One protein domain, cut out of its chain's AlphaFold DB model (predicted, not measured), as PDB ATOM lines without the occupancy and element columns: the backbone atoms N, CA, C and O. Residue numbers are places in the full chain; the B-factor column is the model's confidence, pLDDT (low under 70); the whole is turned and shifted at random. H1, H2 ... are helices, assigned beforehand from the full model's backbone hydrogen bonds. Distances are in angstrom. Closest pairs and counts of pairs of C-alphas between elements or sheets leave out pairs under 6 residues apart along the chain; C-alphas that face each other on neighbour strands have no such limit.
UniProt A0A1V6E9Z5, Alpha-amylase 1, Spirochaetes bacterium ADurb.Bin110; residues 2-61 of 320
ATOM      1  N   ILE A   2     353.194 297.941 296.457       50.47
ATOM      2  CA  ILE A   2     352.750 298.964 297.443       50.47
ATOM      3  C   ILE A   2     352.529 300.367 296.834       50.47
ATOM      4  O   ILE A   2     351.589 301.059 297.214       50.47
ATOM      5  N   ALA A   3     353.356 300.788 295.869       58.56
ATOM      6  CA  ALA A   3     353.187 302.073 295.180       58.56
ATOM      7  C   ALA A   3     351.907 302.137 294.321       58.56
ATOM      8  O   ALA A   3     351.265 303.181 294.276       58.56
ATOM      9  N   LEU A   4     351.501 301.010 293.718       61.56
ATOM     10  CA  LEU A   4     350.264 300.901 292.935       61.56
ATOM     11  C   LEU A   4     349.036 301.095 293.841       61.56
ATOM     12  O   LEU A   4     348.200 301.947 293.568       61.56
ATOM     13  N   PHE A   5     349.002 300.417 294.996       60.69
ATOM     14  CA  PHE A   5     347.924 300.568 295.981       60.69
ATOM     15  C   PHE A   5     347.836 301.976 296.592       60.69
ATOM     16  O   PHE A   5     346.745 302.458 296.895       60.69
ATOM     17  N   ARG A   6     348.977 302.659 296.774       63.22
ATOM     18  CA  ARG A   6     349.002 304.067 297.212       63.22
ATOM     19  C   ARG A   6     348.475 305.007 296.126       63.22
ATOM     20  O   ARG A   6     347.715 305.916 296.455       63.22
ATOM     21  N   GLY A   7     348.830 304.759 294.864       72.88
ATOM     22  CA  GLY A   7     348.306 305.487 293.708       72.88
ATOM     23  C   GLY A   7     346.789 305.354 293.584       72.88
ATOM     24  O   GLY A   7     346.097 306.363 293.504       72.88
ATOM     25  N   ASP A   8     346.254 304.136 293.688       79.12
ATOM     26  CA  ASP A   8     344.806 303.897 293.608       79.12
ATOM     27  C   ASP A   8     344.037 304.541 294.763       79.12
ATOM     28  O   ASP A   8     342.976 305.124 294.548       79.12
ATOM     29  N   LYS A   9     344.576 304.503 295.990       83.69
ATOM     30  CA  LYS A   9     343.970 305.209 297.130       83.69
ATOM     31  C   LYS A   9     343.936 306.722 296.900       83.69
ATOM     32  O   LYS A   9     342.937 307.358 297.223       83.69
ATOM     33  N   SER A  10     345.012 307.289 296.354       85.62
ATOM     34  CA  SER A  10     345.086 308.719 296.044       85.62
ATOM     35  C   SER A  10     344.093 309.113 294.953       85.62
ATOM     36  O   SER A  10     343.391 310.104 295.112       85.62
ATOM     37  N   ARG A  11     343.998 308.322 293.879       84.69
ATOM     38  CA  ARG A  11     343.066 308.557 292.767       84.69
ATOM     39  C   ARG A  11     341.613 308.483 293.219       84.69
ATOM     40  O   ARG A  11     340.850 309.386 292.921       84.69
ATOM     41  N   LYS A  12     341.257 307.471 294.016       88.31
ATOM     42  CA  LYS A  12     339.916 307.364 294.612       88.31
ATOM     43  C   LYS A  12     339.585 308.552 295.511       88.31
ATOM     44  O   LYS A  12     338.448 308.991 295.539       88.31
ATOM     45  N   LYS A  13     340.564 309.065 296.262       90.25
ATOM     46  CA  LYS A  13     340.349 310.257 297.086       90.25
ATOM     47  C   LYS A  13     340.096 311.492 296.215       90.25
ATOM     48  O   LYS A  13     339.125 312.188 296.465       90.25
ATOM     49  N   ALA A  14     340.926 311.717 295.197       90.00
ATOM     50  CA  ALA A  14     340.758 312.838 294.274       90.00
ATOM     51  C   ALA A  14     339.403 312.781 293.547       90.00
ATOM     52  O   ALA A  14     338.683 313.769 293.543       90.00
ATOM     53  N   SER A  15     338.995 311.604 293.053       92.56
ATOM     54  CA  SER A  15     337.693 311.462 292.393       92.56
ATOM     55  C   SER A  15     336.519 311.750 293.331       92.56
ATOM     56  O   SER A  15     335.513 312.290 292.897       92.56
ATOM     57  N   ILE A  16     336.623 311.399 294.619       94.75
ATOM     58  CA  ILE A  16     335.588 311.726 295.613       94.75
ATOM     59  C   ILE A  16     335.476 313.241 295.808       94.75
ATOM     60  O   ILE A  16     334.359 313.746 295.887       94.75
ATOM     61  N   ASP A  17     336.602 313.958 295.858       94.12
ATOM     62  CA  ASP A  17     336.596 315.418 295.994       94.12
ATOM     63  C   ASP A  17     335.872 316.076 294.800       94.12
ATOM     64  O   ASP A  17     335.133 317.044 294.984       94.12
ATOM     65  N   ASP A  18     336.024 315.530 293.589       94.75
ATOM     66  CA  ASP A  18     335.311 316.001 292.396       94.75
ATOM     67  C   ASP A  18     333.817 315.634 292.407       94.75
ATOM     68  O   ASP A  18     332.978 316.480 292.094       94.75
ATOM     69  N   VAL A  19     333.446 314.438 292.881       95.62
ATOM     70  CA  VAL A  19     332.028 314.091 293.106       95.62
ATOM     71  C   VAL A  19     331.377 315.062 294.096       95.62
ATOM     72  O   VAL A  19     330.252 315.499 293.871       95.62
ATOM     73  N   TRP A  20     332.072 315.463 295.165       94.81
ATOM     74  CA  TRP A  20     331.533 316.432 296.127       94.81
ATOM     75  C   TRP A  20     331.276 317.810 295.514       94.81
ATOM     76  O   TRP A  20     330.296 318.456 295.884       94.81
ATOM     77  N   LYS A  21     332.095 318.260 294.554       92.50
ATOM     78  CA  LYS A  21     331.845 319.524 293.834       92.50
ATOM     79  C   LYS A  21     330.536 319.478 293.042       92.50
ATOM     80  O   LYS A  21     329.818 320.474 293.003       92.50
ATOM     81  N   ALA A  22     330.202 318.324 292.468       94.25
ATOM     82  CA  ALA A  22     328.960 318.118 291.723       94.25
ATOM     83  C   ALA A  22     327.712 317.967 292.617       94.25
ATOM     84  O   ALA A  22     326.594 317.985 292.116       94.25
ATOM     85  N   GLN A  23     327.873 317.843 293.938       93.81
ATOM     86  CA  GLN A  23     326.773 317.662 294.897       93.81
ATOM     87  C   GLN A  23     326.272 318.978 295.513       93.81
ATOM     88  O   GLN A  23     325.641 318.976 296.572       93.81
ATOM     89  N   CYS A  24     326.536 320.119 294.872       88.44
ATOM     90  CA  CYS A  24     325.990 321.398 295.317       88.44
ATOM     91  C   CYS A  24     324.451 321.368 295.284       88.44
ATOM     92  O   CYS A  24     323.858 321.073 294.250       88.44
ATOM     93  N   GLY A  25     323.803 321.702 296.406       87.12
ATOM     94  CA  GLY A  25     322.343 321.622 296.548       87.12
ATOM     95  C   GLY A  25     321.566 322.437 295.508       87.12
ATOM     96  O   GLY A  25     320.491 322.016 295.091       87.12
ATOM     97  N   ASP A  26     322.130 323.550 295.034       85.88
ATOM     98  CA  ASP A  26     321.518 324.417 294.018       85.88
ATOM     99  C   ASP A  26     321.325 323.718 292.660       85.88
ATOM    100  O   ASP A  26     320.493 324.147 291.867       85.88
ATOM    101  N   LEU A  27     322.047 322.627 292.390       88.38
ATOM    102  CA  LEU A  27     321.981 321.891 291.122       88.38
ATOM    103  C   LEU A  27     320.756 320.979 290.996       88.38
ATOM    104  O   LEU A  27     320.500 320.467 289.913       88.38
ATOM    105  N   PHE A  28     320.006 320.759 292.077       88.94
ATOM    106  CA  PHE A  28     318.926 319.762 292.117       88.94
ATOM    107  C   PHE A  28     317.520 320.365 292.093       88.94
ATOM    108  O   PHE A  28     316.531 319.634 292.122       88.94
ATOM    109  N   TRP A  29     317.405 321.692 292.074       87.75
ATOM    110  CA  TRP A  29     316.118 322.378 292.070       87.75
ATOM    111  C   TRP A  29     316.238 323.776 291.464       87.75
ATOM    112  O   TRP A  29     317.328 324.321 291.291       87.75
ATOM    113  N   ILE A  30     315.090 324.362 291.134       86.81
ATOM    114  CA  ILE A  30     315.003 325.737 290.650       86.81
ATOM    115  C   ILE A  30     314.777 326.638 291.862       86.81
ATOM    116  O   ILE A  30     313.682 326.677 292.425       86.81
ATOM    117  N   GLY A  31     315.832 327.336 292.277       81.00
ATOM    118  CA  GLY A  31     315.792 328.281 293.390       81.00
ATOM    119  C   GLY A  31     315.633 329.742 292.957       81.00
ATOM    120  O   GLY A  31     315.661 330.049 291.763       81.00
ATOM    121  N   PRO A  32     315.540 330.682 293.919       78.31
ATOM    122  CA  PRO A  32     315.455 332.122 293.637       78.31
ATOM    123  C   PRO A  32     316.631 332.683 292.825       78.31
ATOM    124  O   PRO A  32     316.517 333.750 292.235       78.31
ATOM    125  N   THR A  33     317.766 331.984 292.814       78.00
ATOM    126  CA  THR A  33     318.988 332.340 292.077       78.00
ATOM    127  C   THR A  33     319.124 331.605 290.739       78.00
ATOM    128  O   THR A  33     320.142 331.761 290.071       78.00
ATOM    129  N   GLY A  34     318.133 330.798 290.337       80.75
ATOM    130  CA  GLY A  34     318.169 329.960 289.131       80.75
ATOM    131  C   GLY A  34     318.454 328.490 289.399       80.75
ATOM    132  O   GLY A  34     317.809 327.632 288.798       80.75
ATOM    133  N   GLY A  35     319.360 328.189 290.332       88.00
ATOM    134  CA  GLY A  35     319.745 326.811 290.644       88.00
ATOM    135  C   GLY A  35     320.199 326.049 289.396       88.00
ATOM    136  O   GLY A  35     321.074 326.522 288.669       88.00
ATOM    137  N   ILE A  36     319.551 324.916 289.103       88.25
ATOM    138  CA  ILE A  36     319.836 324.087 287.920       88.25
ATOM    139  C   ILE A  36     319.674 324.843 286.592       88.25
ATOM    140  O   ILE A  36     320.286 324.473 285.599       88.25
ATOM    141  N   LEU A  37     318.898 325.929 286.536       88.12
ATOM    142  CA  LEU A  37     318.766 326.714 285.304       88.12
ATOM    143  C   LEU A  37     320.015 327.542 284.995       88.12
ATOM    144  O   LEU A  37     320.163 327.979 283.867       88.12
ATOM    145  N   VAL A  38     320.943 327.722 285.937       90.31
ATOM    146  CA  VAL A  38     322.188 328.454 285.677       90.31
ATOM    147  C   VAL A  38     323.150 327.573 284.861       90.31
ATOM    148  O   VAL A  38     323.606 326.539 285.367       90.31
ATOM    149  N   PRO A  39     323.510 327.956 283.621       91.88
ATOM    150  CA  PRO A  39     324.301 327.113 282.727       91.88
ATOM    151  C   PRO A  39     325.723 326.885 283.251       91.88
ATOM    152  O   PRO A  39     326.248 325.778 283.125       91.88
ATOM    153  N   GLU A  40     326.340 327.877 283.906       92.31
ATOM    154  CA  GLU A  40     327.640 327.723 284.573       92.31
ATOM    155  C   GLU A  40     327.599 326.637 285.650       92.31
ATOM    156  O   GLU A  40     328.550 325.867 285.793       92.31
ATOM    157  N   ALA A  41     326.498 326.571 286.406       91.56
ATOM    158  CA  ALA A  41     326.331 325.606 287.480       91.56
ATOM    159  C   ALA A  41     326.192 324.188 286.907       91.56
ATOM    160  O   ALA A  41     326.931 323.295 287.323       91.56
ATOM    161  N   ARG A  42     325.327 323.992 285.895       92.38
ATOM    162  CA  ARG A  42     325.174 322.687 285.222       92.38
ATOM    163  C   ARG A  42     326.477 322.212 284.590       92.38
ATOM    164  O   ARG A  42     326.916 321.097 284.855       92.38
ATOM    165  N   LEU A  43     327.120 323.062 283.788       94.69
ATOM    166  CA  LEU A  43     328.372 322.714 283.115       94.69
ATOM    167  C   LEU A  43     329.500 322.438 284.115       94.69
ATOM    168  O   LEU A  43     330.281 321.513 283.906       94.69
ATOM    169  N   GLY A  44     329.575 323.192 285.215       95.19
ATOM    170  CA  GLY A  44     330.540 322.946 286.288       95.19
ATOM    171  C   GLY A  44     330.311 321.618 287.016       95.19
ATOM    172  O   GLY A  44     331.276 320.928 287.358       95.19
ATOM    173  N   ALA A  45     329.048 321.229 287.214       95.94
ATOM    174  CA  ALA A  45     328.685 319.941 287.796       95.94
ATOM    175  C   ALA A  45     329.122 318.780 286.896       95.94
ATOM    176  O   ALA A  45     329.866 317.912 287.352       95.94
ATOM    177  N   PHE A  46     328.746 318.812 285.611       96.38
ATOM    178  CA  PHE A  46     329.176 317.808 284.631       96.38
ATOM    179  C   PHE A  46     330.697 317.751 284.509       96.38
ATOM    180  O   PHE A  46     331.270 316.672 284.575       96.38
ATOM    181  N   SER A  47     331.370 318.901 284.426       96.69
ATOM    182  CA  SER A  47     332.835 318.957 284.381       96.69
ATOM    183  C   SER A  47     333.475 318.249 285.578       96.69
ATOM    184  O   SER A  47     334.408 317.467 285.402       96.69
ATOM    185  N   SER A  48     332.925 318.439 286.781       97.06
ATOM    186  CA  SER A  48     333.410 317.760 287.987       97.06
ATOM    187  C   SER A  48     333.145 316.247 287.951       97.06
ATOM    188  O   SER A  48     334.022 315.465 288.309       97.06
ATOM    189  N   LEU A  49     331.972 315.805 287.481       96.88
ATOM    190  CA  LEU A  49     331.658 314.375 287.343       96.88
ATOM    191  C   LEU A  49     332.557 313.686 286.304       96.88
ATOM    192  O   LEU A  49     333.094 312.609 286.570       96.88
ATOM    193  N   ILE A  50     332.779 314.331 285.158       96.81
ATOM    194  CA  ILE A  50     333.648 313.825 284.092       96.81
ATOM    195  C   ILE A  50     335.099 313.725 284.584       96.81
ATOM    196  O   ILE A  50     335.763 312.715 284.339       96.81
ATOM    197  N   GLU A  51     335.595 314.723 285.322       96.31
ATOM    198  CA  GLU A  51     336.946 314.689 285.899       96.31
ATOM    199  C   GLU A  51     337.089 313.587 286.963       96.31
ATOM    200  O   GLU A  51     338.103 312.873 286.997       96.31
ATOM    201  N   ALA A  52     336.051 313.365 287.779       95.50
ATOM    202  CA  ALA A  52     336.013 312.254 288.726       95.50
ATOM    203  C   ALA A  52     336.140 310.903 288.003       95.50
ATOM    204  O   ALA A  52     336.941 310.050 288.406       95.50
ATOM    205  N   GLU A  53     335.391 310.717 286.912       93.81
ATOM    206  CA  GLU A  53     335.438 309.501 286.105       93.81
ATOM    207  C   GLU A  53     336.813 309.318 285.443       93.81
ATOM    208  O   GLU A  53     337.467 308.281 285.580       93.81
ATOM    209  N   LYS A  54     337.316 310.358 284.780       92.94
ATOM    210  CA  LYS A  54     338.639 310.376 284.149       92.94
ATOM    211  C   LYS A  54     339.753 310.029 285.135       92.94
ATOM    212  O   LYS A  54     340.652 309.258 284.797       92.94
ATOM    213  N   THR A  55     339.659 310.499 286.378       91.19
ATOM    214  CA  THR A  55     340.617 310.184 287.447       91.19
ATOM    215  C   THR A  55     340.645 308.692 287.791       91.19
ATOM    216  O   THR A  55     341.724 308.134 288.047       91.19
ATOM    217  N   ILE A  56     339.496 308.004 287.778       89.06
ATOM    218  CA  ILE A  56     339.400 306.564 288.091       89.06
ATOM    219  C   ILE A  56     339.677 305.655 286.889       89.06
ATOM    220  O   ILE A  56     340.085 304.500 287.083       89.06
ATOM    221  N   ARG A  57     339.595 306.167 285.656       88.06
ATOM    222  CA  ARG A  57     339.950 305.413 284.445       88.06
ATOM    223  C   ARG A  57     341.416 304.992 284.435       88.06
ATOM    224  O   ARG A  57     342.326 305.770 284.699       88.06
ATOM    225  N   GLN A  58     341.661 303.714 284.161       74.88
ATOM    226  CA  GLN A  58     343.019 303.186 284.024       74.88
ATOM    227  C   GLN A  58     343.620 303.585 282.667       74.88
ATOM    228  O   GLN A  58     342.893 303.843 281.715       74.88
ATOM    229  N   SER A  59     344.954 303.553 282.544       70.00
ATOM    230  CA  SER A  59     345.670 303.891 281.292       70.00
ATOM    231  C   SER A  59     345.261 303.068 280.057       70.00
ATOM    232  O   SER A  59     345.574 303.455 278.937       70.00
ATOM    233  N   ARG A  60     344.573 301.933 280.247       76.81
ATOM    234  CA  ARG A  60     344.024 301.073 279.189       76.81
ATOM    235  C   ARG A  60     342.510 300.944 279.338       76.81
ATOM    236  O   ARG A  60     341.999 299.858 279.614       76.81
ATOM    237  N   PHE A  61     341.808 302.067 279.229       85.31
ATOM    238  CA  PHE A  61     340.351 302.063 279.197       85.31
ATOM    239  C   PHE A  61     339.879 301.483 277.860       85.31
ATOM    240  O   PHE A  61     340.231 302.002 276.803       85.31
TER     241      PHE A  61
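This is residues 2 to 61 of the 320 residues of the protein "Alpha-amylase 1" of Spirochaetes bacterium ADurb.Bin110 (UniProt A0A1V6E9Z5). Two long helices, H1 and H3, lie side by side and run opposite ways, and the chain turns between them at one end through a loop that holds the short helix H2. At the other end residues 2 to 7 of H1 stick out past H3. The printed part has 60 residues with three named helices, in the order H1, H2, H3, and no named strand; the class is all helix. The whole is loose, with a radius of gyration of the C-alphas of 14.6 A, and its outline is a rod of 50 by 19 by 12 A.

Start with H1, residues 2 to 22, and look across to H3, residues 39 to 56. They touch, and you will find their closest C-alphas at Ser 15 and Ala 52, 4.1 A apart. Their lines stand at a shallow tilt of 13 degrees, opposite ways. H2, residues 25 to 28, and H1 meet only through their link. H2 and H3 only just touch, with 3 pairs of C-alphas within 8 A; H3 does so with residues 41 to 45 alone, and the closest C-alphas are those of Leu 27 and Arg 42, 6.8 A apart. In H1 and H3 every O i to N i+4 pair is within hydrogen-bond range; H2 is too short for such a pair.

Find C-alpha 2 at (352.750, 298.964, 297.443); from there H1 runs 31.1 A to C-alpha 22. H2 begins at C-alpha 25, at (322.343, 321.622, 296.548). H3 runs 26.1 A from C-alpha 39 to C-alpha 56, at (339.400, 306.564, 288.091).

The two C-alphas farthest apart are those of Ile 2 and Pro 32, 50.0 A. The printed part has no cut. The link from H1 to H2 is tight, and that from H2 to H3, residues 29 to 38, is short. The mean pLDDT of the printed part is 86.6; residues 2 to 6 are under 70.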